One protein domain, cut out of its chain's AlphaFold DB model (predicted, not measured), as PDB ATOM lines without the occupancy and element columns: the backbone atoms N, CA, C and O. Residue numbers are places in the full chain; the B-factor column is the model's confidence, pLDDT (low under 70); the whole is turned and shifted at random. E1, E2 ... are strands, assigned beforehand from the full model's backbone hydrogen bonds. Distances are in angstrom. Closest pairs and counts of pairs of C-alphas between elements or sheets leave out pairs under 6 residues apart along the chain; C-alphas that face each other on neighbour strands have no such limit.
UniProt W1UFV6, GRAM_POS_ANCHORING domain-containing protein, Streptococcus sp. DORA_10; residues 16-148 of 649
ATOM      1  N   ILE A  16     -45.472  10.437  -9.492       88.19
ATOM      2  CA  ILE A  16     -44.158  11.062  -9.606       88.19
ATOM      3  C   ILE A  16     -43.151   9.924  -9.822       88.19
ATOM      4  O   ILE A  16     -42.931   9.151  -8.884       88.19
ATOM      5  N   PRO A  17     -42.555   9.775 -11.019       88.38
ATOM      6  CA  PRO A  17     -41.500   8.797 -11.240       88.38
ATOM      7  C   PRO A  17     -40.208   9.289 -10.582       88.38
ATOM      8  O   PRO A  17     -39.726  10.383 -10.872       88.38
ATOM      9  N   VAL A  18     -39.629   8.472  -9.706       89.44
ATOM     10  CA  VAL A  18     -38.389   8.783  -8.992       89.44
ATOM     11  C   VAL A  18     -37.280   7.859  -9.476       89.44
ATOM     12  O   VAL A  18     -37.344   6.642  -9.296       89.44
ATOM     13  N   ASP A  19     -36.250   8.454 -10.076       89.00
ATOM     14  CA  ASP A  19     -35.068   7.764 -10.592       89.00
ATOM     15  C   ASP A  19     -33.785   8.377 -10.001       89.00
ATOM     16  O   ASP A  19     -33.298   9.392 -10.507       89.00
ATOM     17  N   PRO A  20     -33.200   7.771  -8.950       88.25
ATOM     18  CA  PRO A  20     -32.026   8.316  -8.260       88.25
ATOM     19  C   PRO A  20     -30.706   8.178  -9.045       88.25
ATOM     20  O   PRO A  20     -29.639   8.533  -8.525       88.25
ATOM     21  N   THR A  21     -30.746   7.637 -10.271       83.81
ATOM     22  CA  THR A  21     -29.595   7.624 -11.192       83.81
ATOM     23  C   THR A  21     -29.448   8.940 -11.958       83.81
ATOM     24  O   THR A  21     -28.355   9.251 -12.434       83.81
ATOM     25  N   LYS A  22     -30.523   9.734 -12.048       80.81
ATOM     26  CA  LYS A  22     -30.549  11.030 -12.731       80.81
ATOM     27  C   LYS A  22     -30.416  12.183 -11.722       80.81
ATOM     28  O   LYS A  22     -30.889  12.048 -10.594       80.81
ATOM     29  N   PRO A  23     -29.789  13.315 -12.095       77.06
ATOM     30  CA  PRO A  23     -29.899  14.558 -11.334       77.06
ATOM     31  C   PRO A  23     -31.353  15.029 -11.227       77.06
ATOM     32  O   PRO A  23     -32.172  14.740 -12.102       77.06
ATOM     33  N   ASN A  24     -31.651  15.798 -10.182       74.56
ATOM     34  CA  ASN A  24     -32.928  16.496 -10.058       74.56
ATOM     35  C   ASN A  24     -33.014  17.686 -11.023       74.56
ATOM     36  O   ASN A  24     -31.997  18.202 -11.487       74.56
ATOM     37  N   GLU A  25     -34.230  18.144 -11.331       67.94
ATOM     38  CA  GLU A  25     -34.428  19.312 -12.198       67.94
ATOM     39  C   GLU A  25     -33.766  20.563 -11.593       67.94
ATOM     40  O   GLU A  25     -34.200  21.077 -10.564       67.94
ATOM     41  N   GLY A  26     -32.709  21.051 -12.250       65.06
ATOM     42  CA  GLY A  26     -31.889  22.180 -11.795       65.06
ATOM     43  C   GLY A  26     -30.514  21.792 -11.236       65.06
ATOM     44  O   GLY A  26     -29.641  22.658 -11.158       65.06
ATOM     45  N   ASP A  27     -30.283  20.513 -10.929       71.06
ATOM     46  CA  ASP A  27     -28.999  19.986 -10.458       71.06
ATOM     47  C   ASP A  27     -28.181  19.331 -11.582       71.06
ATOM     48  O   ASP A  27     -28.713  18.771 -12.538       71.06
ATOM     49  N   ASN A  28     -26.851  19.359 -11.442       75.38
ATOM     50  CA  ASN A  28     -25.919  18.706 -12.375       75.38
ATOM     51  C   ASN A  28     -25.361  17.368 -11.858       75.38
ATOM     52  O   ASN A  28     -24.699  16.651 -12.606       75.38
ATOM     53  N   ASN A  29     -25.609  17.027 -10.589       76.94
ATOM     54  CA  ASN A  29     -25.101  15.818  -9.940       76.94
ATOM     55  C   ASN A  29     -26.265  14.895  -9.541       76.94
ATOM     56  O   ASN A  29     -27.327  15.400  -9.175       76.94
ATOM     57  N   PRO A  30     -26.086  13.560  -9.551       81.50
ATOM     58  CA  PRO A  30     -27.052  12.639  -8.956       81.50
ATOM     59  C   PRO A  30     -27.295  12.962  -7.467       81.50
ATOM     60  O   PRO A  30     -26.344  13.347  -6.778       81.50
ATOM     61  N   PRO A  31     -28.524  12.774  -6.948       86.94
ATOM     62  CA  PRO A  31     -28.876  13.117  -5.568       86.94
ATOM     63  C   PRO A  31     -28.084  12.288  -4.548       86.94
ATOM     64  O   PRO A  31     -27.665  11.170  -4.841       86.94
ATOM     65  N   LYS A  32     -27.897  12.785  -3.331       88.25
ATOM     66  CA  LYS A  32     -27.373  12.030  -2.179       88.25
ATOM     67  C   LYS A  32     -28.509  11.313  -1.434       88.25
ATOM     68  O   LYS A  32     -29.665  11.702  -1.599       88.25
ATOM     69  N   PRO A  33     -28.226  10.288  -0.605       89.75
ATOM     70  CA  PRO A  33     -29.273   9.584   0.142       89.75
ATOM     71  C   PRO A  33     -30.154  10.534   0.970       89.75
ATOM     72  O   PRO A  33     -31.374  10.393   0.987       89.75
ATOM     73  N   GLU A  34     -29.546  11.531   1.613       90.50
ATOM     74  CA  GLU A  34     -30.221  12.527   2.452       90.50
ATOM     75  C   GLU A  34     -30.967  13.630   1.671       90.50
ATOM     76  O   GLU A  34     -31.748  14.370   2.278       90.50
ATOM     77  N   ASP A  35     -30.771  13.748   0.353       90.50
ATOM     78  CA  ASP A  35     -31.426  14.785  -0.453       90.50
ATOM     79  C   ASP A  35     -32.938  14.529  -0.548       90.50
ATOM     80  O   ASP A  35     -33.408  13.388  -0.544       90.50
ATOM     81  N   LYS A  36     -33.725  15.606  -0.620       89.19
ATOM     82  CA  LYS A  36     -35.188  15.524  -0.697       89.19
ATOM     83  C   LYS A  36     -35.656  15.210  -2.112       89.19
ATOM     84  O   LYS A  36     -35.125  15.748  -3.079       89.19
ATOM     85  N   ILE A  37     -36.668  14.351  -2.213       89.00
ATOM     86  CA  ILE A  37     -37.267  13.973  -3.494       89.00
ATOM     87  C   ILE A  37     -38.154  15.133  -3.970       89.00
ATOM     88  O   ILE A  37     -39.088  15.507  -3.248       89.00
ATOM     89  N   PRO A  38     -37.907  15.713  -5.160       87.00
ATOM     90  CA  PRO A  38     -38.721  16.808  -5.668       87.00
ATOM     91  C   PRO A  38     -40.198  16.423  -5.762       87.00
ATOM     92  O   PRO A  38     -40.549  15.356  -6.262       87.00
ATOM     93  N   ASN A  39     -41.064  17.326  -5.307       84.06
ATOM     94  CA  ASN A  39     -42.524  17.198  -5.341       84.06
ATOM     95  C   ASN A  39     -43.134  16.034  -4.524       84.06
ATOM     96  O   ASN A  39     -44.347  15.847  -4.599       84.06
ATOM     97  N   ASP A  40     -42.369  15.291  -3.707       88.44
ATOM     98  CA  ASP A  40     -42.950  14.307  -2.780       88.44
ATOM     99  C   ASP A  40     -43.873  15.005  -1.753       88.44
ATOM    100  O   ASP A  40     -43.386  15.828  -0.970       88.44
ATOM    101  N   PRO A  41     -45.181  14.673  -1.677       87.94
ATOM    102  CA  PRO A  41     -46.128  15.342  -0.777       87.94
ATOM    103  C   PRO A  41     -45.802  15.185   0.719       87.94
ATOM    104  O   PRO A  41     -46.366  15.904   1.542       87.94
ATOM    105  N   GLN A  42     -44.907  14.260   1.087       91.38
ATOM    106  CA  GLN A  42     -44.453  14.045   2.467       91.38
ATOM    107  C   GLN A  42     -43.026  14.572   2.737       91.38
ATOM    108  O   GLN A  42     -42.541  14.440   3.861       91.38
ATOM    109  N   ASN A  43     -42.360  15.197   1.753       89.75
ATOM    110  CA  ASN A  43     -41.003  15.759   1.863       89.75
ATOM    111  C   ASN A  43     -39.958  14.765   2.425       89.75
ATOM    112  O   ASN A  43     -39.155  15.083   3.316       89.75
ATOM    113  N   ARG A  44     -39.981  13.527   1.928       93.00
ATOM    114  CA  ARG A  44     -39.059  12.444   2.298       93.00
ATOM    115  C   ARG A  44     -37.787  12.507   1.447       93.00
ATOM    116  O   ARG A  44     -37.775  13.047   0.340       93.00
ATOM    117  N   SER A  45     -36.683  12.011   1.995       92.50
ATOM    118  CA  SER A  45     -35.424  11.836   1.264       92.50
ATOM    119  C   SER A  45     -35.384  10.511   0.501       92.50
ATOM    120  O   SER A  45     -36.187   9.608   0.755       92.50
ATOM    121  N   TYR A  46     -34.414  10.358  -0.403       91.38
ATOM    122  CA  TYR A  46     -34.187   9.075  -1.080       91.38
ATOM    123  C   TYR A  46     -33.833   7.944  -0.104       91.38
ATOM    124  O   TYR A  46     -34.138   6.785  -0.382       91.38
ATOM    125  N   LYS A  47     -33.230   8.268   1.044       90.00
ATOM    126  CA  LYS A  47     -32.949   7.341   2.146       90.00
ATOM    127  C   LYS A  47     -34.209   6.982   2.929       90.00
ATOM    128  O   LYS A  47     -34.431   5.803   3.181       90.00
ATOM    129  N   ASP A  48     -35.053   7.969   3.247       91.44
ATOM    130  CA  ASP A  48     -36.331   7.759   3.953       91.44
ATOM    131  C   ASP A  48     -37.267   6.820   3.167       91.44
ATOM    132  O   ASP A  48     -38.017   6.050   3.764       91.44
ATOM    133  N   LEU A  49     -37.205   6.865   1.830       90.38
ATOM    134  CA  LEU A  49     -37.940   5.958   0.939       90.38
ATOM    135  C   LEU A  49     -37.156   4.728   0.480       90.38
ATOM    136  O   LEU A  49     -37.673   3.949  -0.319       90.38
ATOM    137  N   GLY A  50     -35.921   4.533   0.947       89.38
ATOM    138  CA  GLY A  50     -35.082   3.415   0.521       89.38
ATOM    139  C   GLY A  50     -35.004   3.290  -1.004       89.38
ATOM    140  O   GLY A  50     -35.228   2.205  -1.534       89.38
ATOM    141  N   LEU A  51     -34.761   4.401  -1.703       92.00
ATOM    142  CA  LEU A  51     -34.551   4.477  -3.155       92.00
ATOM    143  C   LEU A  51     -33.071   4.619  -3.510       92.00
ATOM    144  O   LEU A  51     -32.656   4.203  -4.587       92.00
ATOM    145  N   LEU A  52     -32.277   5.185  -2.601       93.25
ATOM    146  CA  LEU A  52     -30.836   5.369  -2.737       93.25
ATOM    147  C   LEU A  52     -30.157   5.011  -1.416       93.25
ATOM    148  O   LEU A  52     -30.537   5.523  -0.361       93.25
ATOM    149  N   LYS A  53     -29.122   4.175  -1.489       91.88
ATOM    150  CA  LYS A  53     -28.196   3.938  -0.382       91.88
ATOM    151  C   LYS A  53     -26.768   3.919  -0.909       91.88
ATOM    152  O   LYS A  53     -26.490   3.395  -1.984       91.88
ATOM    153  N   GLU A  54     -25.874   4.499  -0.128       93.88
ATOM    154  CA  GLU A  54     -24.434   4.437  -0.343       93.88
ATOM    155  C   GLU A  54     -23.825   3.515   0.716       93.88
ATOM    156  O   GLU A  54     -24.300   3.498   1.854       93.88
ATOM    157  N   VAL A  55     -22.832   2.722   0.315       95.44
ATOM    158  CA  VAL A  55     -22.053   1.832   1.185       95.44
ATOM    159  C   VAL A  55     -20.587   2.196   1.011       95.44
ATOM    160  O   VAL A  55     -20.054   2.138  -0.104       95.44
ATOM    161  N   LYS A  56     -19.945   2.586   2.107       94.69
ATOM    162  CA  LYS A  56     -18.592   3.140   2.119       94.69
ATOM    163  C   LYS A  56     -17.586   2.160   2.705       94.69
ATOM    164  O   LYS A  56     -17.905   1.342   3.572       94.69
ATOM    165  N   ARG A  57     -16.349   2.264   2.228       97.38
ATOM    166  CA  ARG A  57     -15.191   1.583   2.807       97.38
ATOM    167  C   ARG A  57     -14.029   2.549   2.928       97.38
ATOM    168  O   ARG A  57     -13.494   2.985   1.910       97.38
ATOM    169  N   ASP A  58     -13.623   2.813   4.161       96.44
ATOM    170  CA  ASP A  58     -12.503   3.700   4.461       96.44
ATOM    171  C   ASP A  58     -11.253   2.865   4.764       96.44
ATOM    172  O   ASP A  58     -11.228   2.068   5.706       96.44
ATOM    173  N   ILE A  59     -10.209   3.022   3.952       97.31
ATOM    174  CA  ILE A  59      -8.928   2.325   4.096       97.31
ATOM    175  C   ILE A  59      -7.900   3.321   4.625       97.31
ATOM    176  O   ILE A  59      -7.548   4.291   3.954       97.31
ATOM    177  N   THR A  60      -7.404   3.068   5.833       97.44
ATOM    178  CA  THR A  60      -6.454   3.934   6.544       97.44
ATOM    179  C   THR A  60      -5.097   3.254   6.695       97.44
ATOM    180  O   THR A  60      -5.007   2.043   6.904       97.44
ATOM    181  N   TYR A  61      -4.026   4.042   6.602       97.88
ATOM    182  CA  TYR A  61      -2.645   3.570   6.652       97.88
ATOM    183  C   TYR A  61      -1.941   4.188   7.857       97.88
ATOM    184  O   TYR A  61      -1.799   5.407   7.916       97.88
ATOM    185  N   VAL A  62      -1.478   3.375   8.810       97.00
ATOM    186  CA  VAL A  62      -0.859   3.867  10.057       97.00
ATOM    187  C   VAL A  62       0.448   3.152  10.382       97.00
ATOM    188  O   VAL A  62       0.615   1.969  10.078       97.00
ATOM    189  N   TYR A  63       1.376   3.841  11.042       96.19
ATOM    190  CA  TYR A  63       2.567   3.192  11.597       96.19
ATOM    191  C   TYR A  63       2.219   2.419  12.879       96.19
ATOM    192  O   TYR A  63       1.587   2.954  13.791       96.19
ATOM    193  N   GLU A  64       2.650   1.163  12.964       94.88
ATOM    194  CA  GLU A  64       2.360   0.266  14.091       94.88
ATOM    195  C   GLU A  64       3.327   0.444  15.267       94.88
ATOM    196  O   GLU A  64       2.960   0.226  16.420       94.88
ATOM    197  N   ASN A  65       4.573   0.823  14.985       90.69
ATOM    198  CA  ASN A  65       5.641   0.961  15.970       90.69
ATOM    199  C   ASN A  65       6.632   2.075  15.580       90.69
ATOM    200  O   ASN A  65       6.472   2.759  14.568       90.69
ATOM    201  N   GLY A  66       7.661   2.253  16.410       87.31
ATOM    202  CA  GLY A  66       8.699   3.259  16.204       87.31
ATOM    203  C   GLY A  66       8.249   4.688  16.538       87.31
ATOM    204  O   GLY A  66       7.136   4.901  17.026       87.31
ATOM    205  N   PRO A  67       9.091   5.702  16.261       88.62
ATOM    206  CA  PRO A  67       8.828   7.101  16.628       88.62
ATOM    207  C   PRO A  67       7.587   7.729  15.972       88.62
ATOM    208  O   PRO A  67       7.144   8.792  16.397       88.62
ATOM    209  N   LYS A  68       7.040   7.095  14.926       90.25
ATOM    210  CA  LYS A  68       5.847   7.546  14.194       90.25
ATOM    211  C   LYS A  68       4.571   6.778  14.562       90.25
ATOM    212  O   LYS A  68       3.560   6.975  13.895       90.25
ATOM    213  N   VAL A  69       4.596   5.898  15.567       93.31
ATOM    214  CA  VAL A  69       3.448   5.046  15.934       93.31
ATOM    215  C   VAL A  69       2.130   5.832  16.023       93.31
ATOM    216  O   VAL A  69       2.064   6.902  16.626       93.31
ATOM    217  N   GLY A  70       1.083   5.307  15.384       89.56
ATOM    218  CA  GLY A  70      -0.243   5.929  15.313       89.56
ATOM    219  C   GLY A  70      -0.375   7.113  14.343       89.56
ATOM    220  O   GLY A  70      -1.493   7.572  14.129       89.56
ATOM    221  N   GLN A  71       0.713   7.599  13.735       94.06
ATOM    222  CA  GLN A  71       0.646   8.611  12.675       94.06
ATOM    223  C   GLN A  71       0.233   7.980  11.338       94.06
ATOM    224  O   GLN A  71       0.456   6.790  11.098       94.06
ATOM    225  N   GLU A  72      -0.322   8.808  10.453       95.44
ATOM    226  CA  GLU A  72      -0.655   8.431   9.081       95.44
ATOM    227  C   GLU A  72       0.615   8.058   8.296       95.44
ATOM    228  O   GLU A  72       1.586   8.818   8.237       95.44
ATOM    229  N   ALA A  73       0.610   6.867   7.700       93.94
ATOM    230  CA  ALA A  73       1.704   6.350   6.883       93.94
ATOM    231  C   ALA A  73       1.536   6.682   5.391       93.94
ATOM    232  O   ALA A  73       2.526   6.822   4.675       93.94
ATOM    233  N   SER A  74       0.292   6.839   4.936       95.75
ATOM    234  CA  SER A  74      -0.084   7.300   3.598       95.75
ATOM    235  C   SER A  74      -1.519   7.832   3.626       95.75
ATOM    236  O   SER A  74      -2.316   7.384   4.449       95.75
ATOM    237  N   ALA A  75      -1.857   8.711   2.679       96.12
ATOM    238  CA  ALA A  75      -3.206   9.248   2.523       96.12
ATOM    239  C   ALA A  75      -4.267   8.123   2.470       96.12
ATOM    240  O   ALA A  75      -4.053   7.133   1.757       96.12
ATOM    241  N   PRO A  76      -5.393   8.256   3.198       95.88
ATOM    242  CA  PRO A  76      -6.448   7.250   3.228       95.88
ATOM    243  C   PRO A  76      -7.196   7.160   1.893       95.88
ATOM    244  O   PRO A  76      -7.287   8.129   1.135       95.88
ATOM    245  N   ILE A  77      -7.761   5.984   1.616       96.06
ATOM    246  CA  ILE A  77      -8.537   5.701   0.404       96.06
ATOM    247  C   ILE A  77      -9.973   5.372   0.800       96.06
ATOM    248  O   ILE A  77     -10.224   4.379   1.473       96.06
ATOM    249  N   ASN A  78     -10.913   6.189   0.324       95.00
ATOM    250  CA  ASN A  78     -12.339   6.021   0.585       95.00
ATOM    251  C   ASN A  78     -13.013   5.486  -0.684       95.00
ATOM    252  O   ASN A  78     -12.932   6.111  -1.747       95.00
ATOM    253  N   GLN A  79     -13.672   4.336  -0.584       95.44
ATOM    254  CA  GLN A  79     -14.428   3.717  -1.674       95.44
ATOM    255  C   GLN A  79     -15.931   3.850  -1.403       95.44
ATOM    256  O   GLN A  79     -16.357   3.819  -0.250       95.44
ATOM    257  N   ASN A  80     -16.740   3.988  -2.455       93.50
ATOM    258  CA  ASN A  80     -18.188   4.171  -2.347       93.50
ATOM    259  C   ASN A  80     -18.914   3.322  -3.399       93.50
ATOM    260  O   ASN A  80     -18.682   3.506  -4.594       93.50
ATOM    261  N   ALA A  81     -19.801   2.431  -2.958       93.81
ATOM    262  CA  ALA A  81     -20.762   1.734  -3.810       93.81
ATOM    263  C   ALA A  81     -22.128   2.411  -3.675       93.81
ATOM    264  O   ALA A  81     -22.569   2.729  -2.569       93.81
ATOM    265  N   ARG A  82     -22.803   2.638  -4.801       93.56
ATOM    266  CA  ARG A  82     -24.038   3.430  -4.858       93.56
ATOM    267  C   ARG A  82     -25.171   2.581  -5.406       93.56
ATOM    268  O   ARG A  82     -25.209   2.298  -6.603       93.56
ATOM    269  N   PHE A  83     -26.100   2.208  -4.538       94.56
ATOM    270  CA  PHE A  83     -27.252   1.387  -4.882       94.56
ATOM    271  C   PHE A  83     -28.484   2.252  -5.097       94.56
ATOM    272  O   PHE A  83     -28.757   3.154  -4.303       94.56
ATOM    273  N   THR A  84     -29.251   1.958  -6.146       93.44
ATOM    274  CA  THR A  84     -30.492   2.675  -6.469       93.44
ATOM    275  C   THR A  84     -31.611   1.725  -6.872       93.44
ATOM    276  O   THR A  84     -31.344   0.683  -7.468       93.44
ATOM    277  N   ARG A  85     -32.863   2.115  -6.628       93.94
ATOM    278  CA  ARG A  85     -34.049   1.563  -7.300       93.94
ATOM    279  C   ARG A  85     -35.039   2.668  -7.634       93.94
ATOM    280  O   ARG A  85     -35.047   3.709  -6.975       93.94
ATOM    281  N   THR A  86     -35.863   2.442  -8.649       92.81
ATOM    282  CA  THR A  86     -36.903   3.388  -9.053       92.81
ATOM    283  C   THR A  86     -38.209   3.123  -8.312       92.81
ATOM    284  O   THR A  86     -38.510   1.993  -7.915       92.81
ATOM    285  N   ALA A  87     -39.007   4.172  -8.139       92.69
ATOM    286  CA  ALA A  87     -40.361   4.063  -7.615       92.69
ATOM    287  C   ALA A  87     -41.287   5.098  -8.249       92.69
ATOM    288  O   ALA A  87     -40.842   6.115  -8.776       92.69
ATOM    289  N   GLU A  88     -42.582   4.842  -8.146       91.94
ATOM    290  CA  GLU A  88     -43.642   5.801  -8.422       91.94
ATOM    291  C   GLU A  88     -44.286   6.221  -7.099       91.94
ATOM    292  O   GLU A  88     -44.666   5.376  -6.283       91.94
ATOM    293  N   ILE A  89     -44.388   7.534  -6.873       91.56
ATOM    294  CA  ILE A  89     -45.047   8.108  -5.693       91.56
ATOM    295  C   ILE A  89     -46.381   8.715  -6.121       91.56
ATOM    296  O   ILE A  89     -46.411   9.611  -6.964       91.56
ATOM    297  N   ASN A  90     -47.489   8.285  -5.518       90.50
ATOM    298  CA  ASN A  90     -48.789   8.926  -5.725       90.50
ATOM    299  C   ASN A  90     -48.747  10.360  -5.163       90.50
ATOM    300  O   ASN A  90     -48.587  10.557  -3.955       90.50
ATOM    301  N   SER A  91     -48.928  11.369  -6.018       87.06
ATOM    302  CA  SER A  91     -48.758  12.782  -5.651       87.06
ATOM    303  C   SER A  91     -49.811  13.315  -4.669       87.06
ATOM    304  O   SER A  91     -49.672  14.433  -4.177       87.06
ATOM    305  N   ARG A  92     -50.884  12.555  -4.404       85.25
ATOM    306  CA  ARG A  92     -51.974  12.919  -3.487       85.25
ATOM    307  C   ARG A  92     -51.903  12.170  -2.156       85.25
ATOM    308  O   ARG A  92     -52.232  12.757  -1.129       85.25
ATOM    309  N   THR A  93     -51.514  10.893  -2.156       88.12
ATOM    310  CA  THR A  93     -51.457  10.064  -0.932       88.12
ATOM    311  C   THR A  93     -50.044   9.924  -0.358       88.12
ATOM    312  O   THR A  93     -49.886   9.670   0.836       88.12
ATOM    313  N   GLY A  94     -49.006  10.094  -1.182       86.44
ATOM    314  CA  GLY A  94     -47.621   9.769  -0.831       86.44
ATOM    315  C   GLY A  94     -47.346   8.262  -0.729       86.44
ATOM    316  O   GLY A  94     -46.299   7.875  -0.206       86.44
ATOM    317  N   GLU A  95     -48.266   7.416  -1.200       89.19
ATOM    318  CA  GLU A  95     -48.054   5.975  -1.371       89.19
ATOM    319  C   GLU A  95     -46.929   5.719  -2.383       89.19
ATOM    320  O   GLU A  95     -46.815   6.443  -3.373       89.19
ATOM    321  N   VAL A  96     -46.087   4.719  -2.113       91.62
ATOM    322  CA  VAL A  96     -44.856   4.439  -2.867       91.62
ATOM    323  C   VAL A  96     -44.916   3.024  -3.421       91.62
ATOM    324  O   VAL A  96     -45.042   2.067  -2.657       91.62
ATOM    325  N   VAL A  97     -44.776   2.892  -4.737       91.88
ATOM    326  CA  VAL A  97     -44.678   1.605  -5.433       91.88
ATOM    327  C   VAL A  97     -43.292   1.511  -6.060       91.88
ATOM    328  O   VAL A  97     -42.957   2.302  -6.936       91.88
ATOM    329  N   TYR A  98     -42.466   0.561  -5.619       92.81
ATOM    330  CA  TYR A  98     -41.165   0.316  -6.250       92.81
ATOM    331  C   TYR A  98     -41.372  -0.279  -7.645       92.81
ATOM    332  O   TYR A  98     -42.095  -1.262  -7.804       92.81
ATOM    333  N   THR A  99     -40.747   0.329  -8.651       91.12
ATOM    334  CA  THR A  99     -40.876  -0.053 -10.067       91.12
ATOM    335  C   THR A  99     -39.644  -0.779 -10.605       91.12
ATOM    336  O   THR A  99     -39.688  -1.329 -11.703       91.12
ATOM    337  N   SER A 100     -38.567  -0.845  -9.817       93.19
ATOM    338  CA  SER A 100     -37.430  -1.731 -10.054       93.19
ATOM    339  C   SER A 100     -36.990  -2.431  -8.771       93.19
ATOM    340  O   SER A 100     -37.175  -1.925  -7.662       93.19
ATOM    341  N   GLU A 101     -36.305  -3.559  -8.942       92.94
ATOM    342  CA  GLU A 101     -35.397  -4.069  -7.917       92.94
ATOM    343  C   GLU A 101     -34.224  -3.100  -7.702       92.94
ATOM    344  O   GLU A 101     -33.975  -2.198  -8.513       92.94
ATOM    345  N   TRP A 102     -33.485  -3.285  -6.607       94.38
ATOM    346  CA  TRP A 102     -32.202  -2.608  -6.421       94.38
ATOM    347  C   TRP A 102     -31.214  -2.972  -7.530       94.38
ATOM    348  O   TRP A 102     -31.172  -4.110  -8.003       94.38
ATOM    349  N   THR A 103     -30.370  -2.009  -7.907       92.81
ATOM    350  CA  THR A 103     -29.168  -2.266  -8.711       92.81
ATOM    351  C   THR A 103     -28.388  -3.464  -8.152       92.81
ATOM    352  O   THR A 103     -28.256  -3.546  -6.924       92.81
ATOM    353  N   PRO A 104     -27.833  -4.342  -9.012       93.38
ATOM    354  CA  PRO A 104     -27.074  -5.518  -8.588       93.38
ATOM    355  C   PRO A 104     -25.915  -5.219  -7.627       93.38
ATOM    356  O   PRO A 104     -25.472  -4.079  -7.494       93.38
ATOM    357  N   GLU A 105     -25.405  -6.286  -7.006       94.56
ATOM    358  CA  GLU A 105     -24.174  -6.292  -6.208       94.56
ATOM    359  C   GLU A 105     -23.036  -5.525  -6.905       94.56
ATOM    360  O   GLU A 105     -22.802  -5.677  -8.108       94.56
ATOM    361  N   GLN A 106     -22.324  -4.701  -6.136       95.31
ATOM    362  CA  GLN A 106     -21.172  -3.931  -6.603       95.31
ATOM    363  C   GLN A 106     -19.903  -4.407  -5.898       95.31
ATOM    364  O   GLN A 106     -19.942  -4.934  -4.789       95.31
ATOM    365  N   LYS A 107     -18.758  -4.205  -6.549       95.06
ATOM    366  CA  LYS A 107     -17.437  -4.578  -6.035       95.06
ATOM    367  C   LYS A 107     -16.643  -3.324  -5.701       95.06
ATOM    368  O   LYS A 107     -16.337  -2.525  -6.586       95.06
ATOM    369  N   LEU A 108     -16.288  -3.170  -4.430       95.00
ATOM    370  CA  LEU A 108     -15.290  -2.204  -3.986       95.00
ATOM    371  C   LEU A 108     -13.914  -2.797  -4.299       95.00
ATOM    372  O   LEU A 108     -13.537  -3.821  -3.729       95.00
ATOM    373  N   ALA A 109     -13.216  -2.194  -5.264       93.81
ATOM    374  CA  ALA A 109     -12.018  -2.755  -5.887       93.81
ATOM    375  C   ALA A 109     -10.895  -3.081  -4.884       93.81
ATOM    376  O   ALA A 109     -10.756  -2.422  -3.855       93.81
ATOM    377  N   GLU A 110     -10.051  -4.059  -5.224       96.25
ATOM    378  CA  GLU A 110      -8.802  -4.316  -4.496       96.25
ATOM    379  C   GLU A 110      -7.920  -3.055  -4.467       96.25
ATOM    380  O   GLU A 110      -7.735  -2.387  -5.488       96.25
ATOM    381  N   VAL A 111      -7.339  -2.757  -3.304       97.19
ATOM    382  CA  VAL A 111      -6.410  -1.636  -3.120       97.19
ATOM    383  C   VAL A 111      -5.045  -2.171  -2.707       97.19
ATOM    384  O   VAL A 111      -4.906  -2.826  -1.677       97.19
ATOM    385  N   VAL A 112      -4.021  -1.882  -3.511       96.69
ATOM    386  CA  VAL A 112      -2.628  -2.225  -3.197       96.69
ATOM    387  C   VAL A 112      -2.087  -1.230  -2.175       96.69
ATOM    388  O   VAL A 112      -2.174  -0.019  -2.380       96.69
ATOM    389  N   SER A 113      -1.509  -1.732  -1.089       97.19
ATOM    390  CA  SER A 113      -0.916  -0.894  -0.052       97.19
ATOM    391  C   SER A 113       0.375  -0.226  -0.557       97.19
ATOM    392  O   SER A 113       1.209  -0.900  -1.173       97.19
ATOM    393  N   PRO A 114       0.572   1.084  -0.318       96.50
ATOM    394  CA  PRO A 114       1.795   1.792  -0.685       96.50
ATOM    395  C   PRO A 114       3.076   1.118  -0.175       96.50
ATOM    396  O   PRO A 114       3.172   0.707   0.977       96.50
ATOM    397  N   LYS A 115       4.114   1.046  -1.014       94.50
ATOM    398  CA  LYS A 115       5.441   0.607  -0.564       94.50
ATOM    399  C   LYS A 115       6.158   1.773   0.111       94.50
ATOM    400  O   LYS A 115       6.469   2.760  -0.550       94.50
ATOM    401  N   ILE A 116       6.430   1.638   1.407       92.75
ATOM    402  CA  ILE A 116       7.178   2.614   2.204       92.75
ATOM    403  C   ILE A 116       8.540   2.002   2.538       92.75
ATOM    404  O   ILE A 116       8.604   0.903   3.086       92.75
ATOM    405  N   ASP A 117       9.626   2.694   2.188       90.38
ATOM    406  CA  ASP A 117      10.980   2.186   2.423       90.38
ATOM    407  C   ASP A 117      11.260   1.962   3.919       90.38
ATOM    408  O   ASP A 117      10.868   2.766   4.767       90.38
ATOM    409  N   LYS A 118      11.933   0.851   4.229       91.62
ATOM    410  CA  LYS A 118      12.245   0.361   5.588       91.62
ATOM    411  C   LYS A 118      11.028   0.129   6.500       91.62
ATOM    412  O   LYS A 118      11.167   0.092   7.725       91.62
ATOM    413  N   TYR A 119       9.849  -0.098   5.917       93.88
ATOM    414  CA  TYR A 119       8.675  -0.619   6.620       93.88
ATOM    415  C   TYR A 119       8.135  -1.885   5.939       93.88
ATOM    416  O   TYR A 119       8.085  -1.984   4.716       93.88
ATOM    417  N   ALA A 120       7.706  -2.851   6.747       94.12
ATOM    418  CA  ALA A 120       6.912  -3.993   6.310       94.12
ATOM    419  C   ALA A 120       5.431  -3.698   6.571       94.12
ATOM    420  O   ALA A 120       5.075  -3.190   7.635       94.12
ATOM    421  N   VAL A 121       4.572  -4.012   5.604       96.75
ATOM    422  CA  VAL A 121       3.123  -3.817   5.712       96.75
ATOM    423  C   VAL A 121       2.441  -5.115   6.155       96.75
ATOM    424  O   VAL A 121       2.825  -6.192   5.704       96.75
ATOM    425  N   ASP A 122       1.441  -5.034   7.036       97.06
ATOM    426  CA  ASP A 122       0.678  -6.205   7.505       97.06
ATOM    427  C   ASP A 122      -0.219  -6.812   6.410       97.06
ATOM    428  O   ASP A 122      -0.428  -8.024   6.357       97.06
ATOM    429  N   LYS A 123      -0.721  -5.955   5.518       94.56
ATOM    430  CA  LYS A 123      -1.563  -6.272   4.366       94.56
ATOM    431  C   LYS A 123      -0.947  -5.638   3.119       94.56
ATOM    432  O   LYS A 123      -1.112  -4.441   2.896       94.56
ATOM    433  N   GLU A 124      -0.283  -6.418   2.262       95.12
ATOM    434  CA  GLU A 124       0.206  -5.910   0.960       95.12
ATOM    435  C   GLU A 124      -0.931  -5.379   0.075       95.12
ATOM    436  O   GLU A 124      -0.731  -4.503  -0.769       95.12
ATOM    437  N   LYS A 125      -2.133  -5.926   0.267       95.56
ATOM    438  CA  LYS A 125      -3.353  -5.593  -0.457       95.56
ATOM    439  C   LYS A 125      -4.546  -5.664   0.485       95.56
ATOM    440  O   LYS A 125      -4.664  -6.602   1.273       95.56
ATOM    441  N   VAL A 126      -5.458  -4.715   0.344       96.38
ATOM    442  CA  VAL A 126      -6.808  -4.787   0.897       96.38
ATOM    443  C   VAL A 126      -7.695  -5.402  -0.181       96.38
ATOM    444  O   VAL A 126      -7.904  -4.800  -1.234       96.38
ATOM    445  N   ALA A 127      -8.153  -6.632   0.060       94.50
ATOM    446  CA  ALA A 127      -8.881  -7.434  -0.923       94.50
ATOM    447  C   ALA A 127     -10.182  -6.759  -1.390       94.50
ATOM    448  O   ALA A 127     -10.816  -6.022  -0.628       94.50
ATOM    449  N   GLU A 128     -10.588  -7.051  -2.629       95.50
ATOM    450  CA  GLU A 128     -11.888  -6.649  -3.180       95.50
ATOM    451  C   GLU A 128     -13.034  -7.085  -2.252       95.50
ATOM    452  O   GLU A 128     -13.032  -8.207  -1.740       95.50
ATOM    453  N   LEU A 129     -14.016  -6.204  -2.045       95.12
ATOM    454  CA  LEU A 129     -15.193  -6.481  -1.223       95.12
ATOM    455  C   LEU A 129     -16.466  -6.358  -2.065       95.12
ATOM    456  O   LEU A 129     -16.777  -5.286  -2.587       95.12
ATOM    457  N   ALA A 130     -17.205  -7.458  -2.186       95.31
ATOM    458  CA  ALA A 130     -18.551  -7.462  -2.746       95.31
ATOM    459  C   ALA A 130     -19.543  -6.894  -1.718       95.31
ATOM    460  O   ALA A 130     -19.514  -7.275  -0.547       95.31
ATOM    461  N   VAL A 131     -20.399  -5.973  -2.156       96.19
ATOM    462  CA  VAL A 131     -21.374  -5.265  -1.315       96.19
ATOM    463  C   VAL A 131     -22.729  -5.167  -2.010       96.19
ATOM    464  O   VAL A 131     -22.825  -5.068  -3.237       96.19
ATOM    465  N   THR A 132     -23.790  -5.159  -1.210       94.56
ATOM    466  CA  THR A 132     -25.176  -4.977  -1.655       94.56
ATOM    467  C   THR A 132     -25.792  -3.765  -0.959       94.56
ATOM    468  O   THR A 132     -25.213  -3.189  -0.038       94.56
ATOM    469  N   HIS A 133     -27.018  -3.402  -1.338       91.81
ATOM    470  CA  HIS A 133     -27.782  -2.373  -0.632       91.81
ATOM    471  C   HIS A 133     -28.059  -2.714   0.851       91.81
ATOM    472  O   HIS A 133     -28.421  -1.823   1.617       91.81
ATOM    473  N   GLU A 134     -27.882  -3.960   1.300       92.00
ATOM    474  CA  GLU A 134     -28.047  -4.343   2.711       92.00
ATOM    475  C   GLU A 134     -26.750  -4.196   3.522       92.00
ATOM    476  O   GLU A 134     -26.826  -4.016   4.733       92.00
ATOM    477  N   SER A 135     -25.579  -4.166   2.872       95.19
ATOM    478  CA  SER A 135     -24.274  -4.025   3.532       95.19
ATOM    479  C   SER A 135     -24.170  -2.761   4.399       95.19
ATOM    480  O   SER A 135     -24.758  -1.721   4.089       95.19
ATOM    481  N   GLU A 136     -23.407  -2.850   5.486       93.94
ATOM    482  CA  GLU A 136     -23.034  -1.714   6.338       93.94
ATOM    483  C   GLU A 136     -21.732  -1.062   5.846       93.94
ATOM    484  O   GLU A 136     -20.957  -1.679   5.109       93.94
ATOM    485  N   ASP A 137     -21.490   0.185   6.261       95.31
ATOM    486  CA  ASP A 137     -20.205   0.854   6.037       95.31
ATOM    487  C   ASP A 137     -19.084   0.104   6.776       95.31
ATOM    488  O   ASP A 137     -19.270  -0.412   7.880       95.31
ATOM    489  N   SER A 138     -17.898   0.049   6.173       94.50
ATOM    490  CA  SER A 138     -16.761  -0.730   6.677       94.50
ATOM    491  C   SER A 138     -15.484   0.104   6.757       94.50
ATOM    492  O   SER A 138     -15.334   1.115   6.075       94.50
ATOM    493  N   SER A 139     -14.534  -0.318   7.591       94.56
ATOM    494  CA  SER A 139     -13.209   0.300   7.645       94.56
ATOM    495  C   SER A 139     -12.103  -0.741   7.726       94.56
ATOM    496  O   SER A 139     -12.254  -1.811   8.318       94.56
ATOM    497  N   GLU A 140     -10.977  -0.421   7.100       96.31
ATOM    498  CA  GLU A 140      -9.769  -1.233   7.083       96.31
ATOM    499  C   GLU A 140      -8.607  -0.397   7.597       96.31
ATOM    500  O   GLU A 140      -8.340   0.704   7.114       96.31
ATOM    501  N   ILE A 141      -7.881  -0.945   8.565       96.00
ATOM    502  CA  ILE A 141      -6.601  -0.396   9.000       96.00
ATOM    503  C   ILE A 141      -5.508  -1.285   8.415       96.00
ATOM    504  O   ILE A 141      -5.532  -2.508   8.599       96.00
ATOM    505  N   VAL A 142      -4.580  -0.659   7.702       97.88
ATOM    506  CA  VAL A 142      -3.341  -1.240   7.182       97.88
ATOM    507  C   VAL A 142      -2.190  -0.665   8.002       97.88
ATOM    508  O   VAL A 142      -2.098   0.549   8.210       97.88
ATOM    509  N   LYS A 143      -1.321  -1.540   8.494       97.25
ATOM    510  CA  LYS A 143      -0.290  -1.223   9.481       97.25
ATOM    511  C   LYS A 143       1.107  -1.381   8.897       97.25
ATOM    512  O   LYS A 143       1.429  -2.414   8.316       97.25
ATOM    513  N   TYR A 144       1.952  -0.380   9.125       96.56
ATOM    514  CA  TYR A 144       3.362  -0.384   8.735       96.56
ATOM    515  C   TYR A 144       4.256  -0.544   9.957       96.56
ATOM    516  O   TYR A 144       4.288   0.320  10.836       96.56
ATOM    517  N   ARG A 145       5.007  -1.640   9.997       94.81
ATOM    518  CA  ARG A 145       5.982  -1.951  11.040       94.81
ATOM    519  C   ARG A 145       7.389  -1.621  10.556       94.81
ATOM    520  O   ARG A 145       7.727  -1.947   9.423       94.81
ATOM    521  N   GLU A 146       8.211  -0.998  11.398       93.94
ATOM    522  CA  GLU A 146       9.634  -0.775  11.120       93.94
ATOM    523  C   GLU A 146      10.308  -2.095  10.711       93.94
ATOM    524  O   GLU A 146      10.299  -3.068  11.469       93.94
ATOM    525  N   ASN A 147      10.900  -2.108   9.517       93.50
ATOM    526  CA  ASN A 147      11.647  -3.223   8.949       93.50
ATOM    527  C   ASN A 147      13.055  -2.719   8.585       93.50
ATOM    528  O   ASN A 147      13.293  -2.350   7.431       93.50
ATOM    529  N   PRO A 148      13.956  -2.592   9.578       92.62
ATOM    530  CA  PRO A 148      15.287  -2.052   9.355       92.62
ATOM    531  C   PRO A 148      16.125  -2.982   8.481       92.62
ATOM    532  O   PRO A 148      16.017  -4.205   8.545       92.62
TER     533      PRO A 148
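AT A GLANCE: This is residues 16 to 148 of the 649 residues of the protein "GRAM_POS_ANCHORING domain-containing protein" of Streptococcus sp. DORA_10 (UniProt W1UFV6). With little regular structure, this is a long rod: hairpin E2 and E3 runs along it, E9 and E7 continue its curled sheet towards one end, and small sheet E1, E4, E5 forms the other. E6, paired with E8, packs on E3. The 133 printed residues have nine named strands, E1 to E9 in order, holding 53 residues: all strand. The largest sheet, E3, E2, E9, E7, is mixed; the whole is loose, radius of gyration of the C-alphas 20.4 A, spanning 70 by 24 by 22 A.

HOW THE PARTS SIT: E1, residues 16 to 18, is antiparallel to E4, residues 87 to 90 (N 16 to O 89, 2.8 A). E2, residues 52 to 63, is antiparallel to E3, residues 72 to 84 (N 55 to O 81, 2.9 A), and parallel to E9, residues 138 to 146 (N 60 to O 140, 2.8 A). E4 and E5, residues 96 to 98, form a hairpin (N 88 to O 97, 2.8 A). E6, residues 106 to 108, is antiparallel to E8, residues 129 to 131 (N 108 to O 129, 2.8 A). E7, residues 119 to 121, is antiparallel to E9 (N 120 to O 145, 2.8 A).

IN THESE COORDINATES: E1 begins at C-alpha 16 (-44.158, 11.062, -9.606). E2 is 36.4 A long, E3 34.1 A and E9 26.8 A, ending at C-alpha 146 (9.634, -0.775, 11.120).

THE WHOLE: The C-alphas farthest apart, Arg 92 and Pro 148, are 70.1 A apart. The printed part has no cut. The link E1 to E2 is long; its residues 25 to 26 have pLDDT under 70.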